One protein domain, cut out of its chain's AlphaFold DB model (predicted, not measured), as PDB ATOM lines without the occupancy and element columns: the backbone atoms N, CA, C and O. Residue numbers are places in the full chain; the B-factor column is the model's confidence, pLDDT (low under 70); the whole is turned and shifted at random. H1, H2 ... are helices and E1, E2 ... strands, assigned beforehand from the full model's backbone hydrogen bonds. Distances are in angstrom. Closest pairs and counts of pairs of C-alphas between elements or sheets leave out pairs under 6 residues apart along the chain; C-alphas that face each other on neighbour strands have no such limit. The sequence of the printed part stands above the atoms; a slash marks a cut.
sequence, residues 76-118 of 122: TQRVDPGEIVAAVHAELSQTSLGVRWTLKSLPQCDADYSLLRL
ATOM      1  N   THR A  76     -42.570  71.632  87.709       85.25
ATOM      2  CA  THR A  76     -42.453  73.079  87.885       85.25
ATOM      3  C   THR A  76     -43.437  73.574  88.937       85.25
ATOM      4  O   THR A  76     -44.652  73.461  88.763       85.25
ATOM      5  N   GLN A  77     -42.908  74.191  89.985       87.50
ATOM      6  CA  GLN A  77     -43.679  74.894  91.002       87.50
ATOM      7  C   GLN A  77     -43.077  76.273  91.249       87.50
ATOM      8  O   GLN A  77     -41.951  76.561  90.840       87.50
ATOM      9  N   ARG A  78     -43.830  77.133  91.935       92.19
ATOM     10  CA  ARG A  78     -43.306  78.421  92.374       92.19
ATOM     11  C   ARG A  78     -42.259  78.177  93.458       92.19
ATOM     12  O   ARG A  78     -42.606  77.703  94.534       92.19
ATOM     13  N   VAL A  79     -41.003  78.501  93.177       91.56
ATOM     14  CA  VAL A  79     -39.892  78.329  94.121       91.56
ATOM     15  C   VAL A  79     -39.259  79.668  94.475       91.56
ATOM     16  O   VAL A  79     -39.251  80.602  93.668       91.56
ATOM     17  N   ASP A  80     -38.701  79.744  95.683       90.94
ATOM     18  CA  ASP A  80     -37.797  80.809  96.106       90.94
ATOM     19  C   ASP A  80     -36.347  80.287  96.064       90.94
ATOM     20  O   ASP A  80     -35.921  79.549  96.958       90.94
ATOM     21  N   PRO A  81     -35.557  80.639  95.031       89.12
ATOM     22  CA  PRO A  81     -34.168  80.199  94.935       89.12
ATOM     23  C   PRO A  81     -33.296  80.709  96.089       89.12
ATOM     24  O   PRO A  81     -32.258  80.115  96.376       89.12
ATOM     25  N   GLY A  82     -33.699  81.795  96.760       89.19
ATOM     26  CA  GLY A  82     -33.003  82.330  97.924       89.19
ATOM     27  C   GLY A  82     -32.989  81.352  99.097       89.19
ATOM     28  O   GLY A  82     -31.951  81.198  99.740       89.19
ATOM     29  N   GLU A  83     -34.091  80.635  99.330       87.81
ATOM     30  CA  GLU A  83     -34.173  79.610 100.380       87.81
ATOM     31  C   GLU A  83     -33.250  78.421 100.084       87.81
ATOM     32  O   GLU A  83     -32.544  77.936 100.971       87.81
ATOM     33  N   ILE A  84     -33.191  77.995  98.818       87.31
ATOM     34  CA  ILE A  84     -32.337  76.882  98.384       87.31
ATOM     35  C   ILE A  84     -30.861  77.244  98.572       87.31
ATOM     36  O   ILE A  84     -30.098  76.471  99.154       87.31
ATOM     37  N   VAL A  85     -30.456  78.440  98.136       88.50
ATOM     38  CA  VAL A  85     -29.070  78.902  98.290       88.50
ATOM     39  C   VAL A  85     -28.697  79.085  99.762       88.50
ATOM     40  O   VAL A  85     -27.571  78.770 100.145       88.50
ATOM     41  N   ALA A  86     -29.624  79.541 100.609       85.88
ATOM     42  CA  ALA A  86     -29.382  79.652 102.044       85.88
ATOM     43  C   ALA A  86     -29.110  78.283 102.694       85.88
ATOM     44  O   ALA A  86     -28.192  78.168 103.510       85.88
ATOM     45  N   ALA A  87     -29.857  77.244 102.304       84.50
ATOM     46  CA  ALA A  87     -29.637  75.881 102.783       84.50
ATOM     47  C   ALA A  87     -28.263  75.334 102.353       84.50
ATOM     48  O   ALA A  87     -27.510  74.842 103.192       84.50
ATOM     49  N   VAL A  88     -27.898  75.499 101.077       84.88
ATOM     50  CA  VAL A  88     -26.590  75.069 100.541       84.88
ATOM     51  C   VAL A  88     -25.437  75.816 101.221       84.88
ATOM     52  O   VAL A  88     -24.448  75.214 101.630       84.88
ATOM     53  N   HIS A  89     -25.579  77.126 101.434       83.81
ATOM     54  CA  HIS A  89     -24.588  77.919 102.160       83.81
ATOM     55  C   HIS A  89     -24.384  77.419 103.600       83.81
ATOM     56  O   HIS A  89     -23.252  77.356 104.084       83.81
ATOM     57  N   ALA A  90     -25.463  77.048 104.296       82.12
ATOM     58  CA  ALA A  90     -25.379  76.503 105.649       82.12
ATOM     59  C   ALA A  90     -24.642  75.152 105.693       82.12
ATOM     60  O   ALA A  90     -23.861  74.923 106.618       82.12
ATOM     61  N   GLU A  91     -24.833  74.290 104.691       79.44
ATOM     62  CA  GLU A  91     -24.083  73.033 104.540       79.44
ATOM     63  C   GLU A  91     -22.593  73.308 104.257       79.44
ATOM     64  O   GLU A  91     -21.717  72.726 104.897       79.44
ATOM     65  N   LEU A  92     -22.283  74.269 103.383       77.94
ATOM     66  CA  LEU A  92     -20.905  74.546 102.964       77.94
ATOM     67  C   LEU A  92     -20.059  75.321 103.959       77.94
ATOM     68  O   LEU A  92     -18.845  75.115 104.037       77.94
ATOM     69  N   SER A  93     -20.688  76.199 104.733       73.69
ATOM     70  CA  SER A  93     -20.016  76.955 105.791       73.69
ATOM     71  C   SER A  93     -19.422  76.057 106.886       73.69
ATOM     72  O   SER A  93     -18.530  76.491 107.611       73.69
ATOM     73  N   GLN A  94     -19.858  74.795 106.977       69.88
ATOM     74  CA  GLN A  94     -19.296  73.798 107.894       69.88
ATOM     75  C   GLN A  94     -17.987  73.182 107.376       69.88
ATOM     76  O   GLN A  94     -17.172  72.723 108.174       69.88
ATOM     77  N   THR A  95     -17.764  73.204 106.060       66.69
ATOM     78  CA  THR A  95     -16.661  72.484 105.399       66.69
ATOM     79  C   THR A  95     -15.624  73.427 104.781       66.69
ATOM     80  O   THR A  95     -14.462  73.059 104.627       66.69
ATOM     81  N   SER A  96     -16.006  74.666 104.448       61.75
ATOM     82  CA  SER A  96     -15.154  75.628 103.739       61.75
ATOM     83  C   SER A  96     -14.863  76.883 104.576       61.75
ATOM     84  O   SER A  96     -15.729  77.716 104.834       61.75
ATOM     85  N   LEU A  97     -13.605  77.042 105.005       67.88
ATOM     86  CA  LEU A  97     -13.133  78.225 105.734       67.88
ATOM     87  C   LEU A  97     -12.581  79.270 104.753       67.88
ATOM     88  O   LEU A  97     -11.616  79.012 104.037       67.88
ATOM     89  N   GLY A  98     -13.164  80.474 104.756       72.44
ATOM     90  CA  GLY A  98     -12.607  81.654 104.074       72.44
ATOM     91  C   GLY A  98     -13.243  82.047 102.734       72.44
ATOM     92  O   GLY A  98     -12.746  82.966 102.083       72.44
ATOM     93  N   VAL A  99     -14.345  81.416 102.319       78.88
ATOM     94  CA  VAL A  99     -15.066  81.788 101.088       78.88
ATOM     95  C   VAL A  99     -16.025  82.950 101.365       78.88
ATOM     96  O   VAL A  99     -16.865  82.883 102.259       78.88
ATOM     97  N   ARG A 100     -15.923  84.035 100.585       77.62
ATOM     98  CA  ARG A 100     -16.850  85.174 100.669       77.62
ATOM     99  C   ARG A 100     -18.003  84.987  99.686       77.62
ATOM    100  O   ARG A 100     -17.832  85.188  98.487       77.62
ATOM    101  N   TRP A 101     -19.182  84.676 100.208       78.06
ATOM    102  CA  TRP A 101     -20.410  84.570  99.423       78.06
ATOM    103  C   TRP A 101     -21.040  85.946  99.213       78.06
ATOM    104  O   TRP A 101     -21.120  86.754 100.134       78.06
ATOM    105  N   THR A 102     -21.475  86.234  97.987       80.06
ATOM    106  CA  THR A 102     -22.246  87.444  97.676       80.06
ATOM    107  C   THR A 102     -23.513  87.033  96.950       80.06
ATOM    108  O   THR A 102     -23.474  86.717  95.762       80.06
ATOM    109  N   LEU A 103     -24.635  87.037  97.665       79.75
ATOM    110  CA  LEU A 103     -25.943  86.754  97.092       79.75
ATOM    111  C   LEU A 103     -26.621  88.069  96.700       79.75
ATOM    112  O   LEU A 103     -26.742  88.982  97.517       79.75
ATOM    113  N   LYS A 104     -27.054  88.183  95.444       83.12
ATOM    114  CA  LYS A 104     -27.968  89.253  95.014       83.12
ATOM    115  C   LYS A 104     -29.410  88.766  95.157       83.12
ATOM    116  O   LYS A 104     -29.636  87.570  95.289       83.12
ATOM    117  N   SER A 105     -30.375  89.684  95.119       83.44
ATOM    118  CA  SER A 105     -31.798  89.326  95.145       83.44
ATOM    119  C   SER A 105     -32.110  88.303  94.049       83.44
ATOM    120  O   SER A 105     -31.916  88.593  92.867       83.44
ATOM    121  N   LEU A 106     -32.599  87.131  94.448       85.50
ATOM    122  CA  LEU A 106     -33.053  86.081  93.543       85.50
ATOM    123  C   LEU A 106     -34.584  86.151  93.477       85.50
ATOM    124  O   LEU A 106     -35.233  85.920  94.494       85.50
ATOM    125  N   PRO A 107     -35.181  86.542  92.339       89.19
ATOM    126  CA  PRO A 107     -36.629  86.557  92.217       89.19
ATOM    127  C   PRO A 107     -37.173  85.128  92.228       89.19
ATOM    128  O   PRO A 107     -36.531  84.204  91.726       89.19
ATOM    129  N   GLN A 108     -38.392  84.969  92.740       91.44
ATOM    130  CA  GLN A 108     -39.116  83.709  92.617       91.44
ATOM    131  C   GLN A 108     -39.297  83.337  91.144       91.44
ATOM    132  O   GLN A 108     -39.636  84.189  90.312       91.44
ATOM    133  N   CYS A 109     -39.122  82.059  90.841       91.06
ATOM    134  CA  CYS A 109     -39.284  81.514  89.502       91.06
ATOM    135  C   CYS A 109     -40.125  80.239  89.536       91.06
ATOM    136  O   CYS A 109     -40.353  79.659  90.597       91.06
ATOM    137  N   ASP A 110     -40.610  79.831  88.368       91.88
ATOM    138  CA  ASP A 110     -41.289  78.552  88.214       91.88
ATOM    139  C   ASP A 110     -40.241  77.530  87.779       91.88
ATOM    140  O   ASP A 110     -39.658  77.641  86.698       91.88
ATOM    141  N   ALA A 111     -39.942  76.582  88.657       87.44
ATOM    142  CA  ALA A 111     -38.893  75.599  88.442       87.44
ATOM    143  C   ALA A 111     -39.143  74.346  89.281       87.44
ATOM    144  O   ALA A 111     -39.938  74.345  90.220       87.44
ATOM    145  N   ASP A 112     -38.452  73.271  88.929       87.12
ATOM    146  CA  ASP A 112     -38.407  72.072  89.753       87.12
ATOM    147  C   ASP A 112     -37.384  72.273  90.879       87.12
ATOM    148  O   ASP A 112     -36.195  72.509  90.636       87.12
ATOM    149  N   TYR A 113     -37.865  72.213  92.120       84.00
ATOM    150  CA  TYR A 113     -37.054  72.425  93.318       84.00
ATOM    151  C   TYR A 113     -35.884  71.437  93.408       84.00
ATOM    152  O   TYR A 113     -34.765  71.819  93.760       84.00
ATOM    153  N   SER A 114     -36.130  70.170  93.069       78.00
ATOM    154  CA  SER A 114     -35.144  69.093  93.178       78.00
ATOM    155  C   SER A 114     -34.011  69.297  92.174       78.00
ATOM    156  O   SER A 114     -32.840  69.133  92.519       78.00
ATOM    157  N   LEU A 115     -34.350  69.726  90.954       79.62
ATOM    158  CA  LEU A 115     -33.367  70.043  89.914       79.62
ATOM    159  C   LEU A 115     -32.547  71.291  90.251       79.62
ATOM    160  O   LEU A 115     -31.330  71.287  90.069       79.62
ATOM    161  N   LEU A 116     -33.180  72.346  90.774       84.88
ATOM    162  CA  LEU A 116     -32.460  73.551  91.199       84.88
ATOM    163  C   LEU A 116     -31.469  73.262  92.324       84.88
ATOM    164  O   LEU A 116     -30.344  73.757  92.285       84.88
ATOM    165  N   ARG A 117     -31.861  72.438  93.301       78.81
ATOM    166  CA  ARG A 117     -30.969  72.033  94.391       78.81
ATOM    167  C   ARG A 117     -29.780  71.212  93.897       78.81
ATOM    168  O   ARG A 117     -28.712  71.325  94.477       78.81
ATOM    169  N   LEU A 118     -29.945  70.417  92.840       75.12
ATOM    170  CA  LEU A 118     -28.854  69.621  92.282       75.12
ATOM    171  C   LEU A 118     -27.800  70.468  91.547       75.12
ATOM    172  O   LEU A 118     -26.614  70.167  91.618       75.12
TER     173      LEU A 118
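This is residues 76 to 118 of the 122 residues of the protein "HisKA domain-containing protein" of Dehalococcoidia bacterium (UniProt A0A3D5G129). What does the domain look like at first sight? It is a loose, flat loop of chain: the short strands E1 and E2 pair at one end, helix H1 runs from there along the long axis, and the long unnamed stretch of residues 93 to 108 returns from the far end of H1 to E2. The short helix H2 follows E2 and runs the same way as H1, while residues 94 to 100 stick out at the end away from the strands. What is it made of? The printed part has 43 residues with two named strands and two named helices in the order E1, H1, E2, H2, of the mixed class, helices and strands, and its one sheet has the order E1 - E2, antiparallel. How large is it? It is loose, with a radius of gyration of the C-alphas of 11.7 A, and the C-alphas span 35 by 20 by 10 A.

Where do the first two elements lie? E1 is residues 77 to 79, 6.0 A from first to last C-alpha, and begins with C-alpha 77 at (-43.679, 74.894, 91.002). H1 is residues 81 to 92, 16.5 A long, and ends with C-alpha 92 at (-20.905, 74.546, 102.964). Where do the last two lie? E2 is residues 109 to 111, 6.0 A long. H2 is residues 113 to 118, 8.7 A long, and ends with C-alpha 118 at (-28.854, 69.621, 92.282).

How do the strands pair? E1 and E2 are antiparallel neighbours, with 128 degrees between their directions. N 77 and O 111 are 3.0 A apart and N 79 and O 109 are 2.9 A apart, both within hydrogen-bond range. How does H1 stand to H2? They only just touch, with 3 pairs of C-alphas within 8 A, and H1 does so with residues 81 to 84 alone; the closest C-alphas are those of Ile 84 and Arg 117, 6.4 A apart. They run the same way at a tilt of 38 degrees, only just steep. What do the helix backbones show? In H1 and H2 every O i to N i+4 pair is within hydrogen-bond range.

How far does the printed part reach? The two C-alphas farthest apart, those of Thr 76 and Gly 98, are 35.0 A apart, and residues 94 to 100 stand free. Is it continuous, and which links are long? The printed part has no cut; the link from H1 to E2, 16 residues, is long, while those from E1 to H1 and from E2 to H2 are tight. Where is confidence low? The mean pLDDT of the printed part is 82.4, and residues 94 to 97 of this predicted model are under 70.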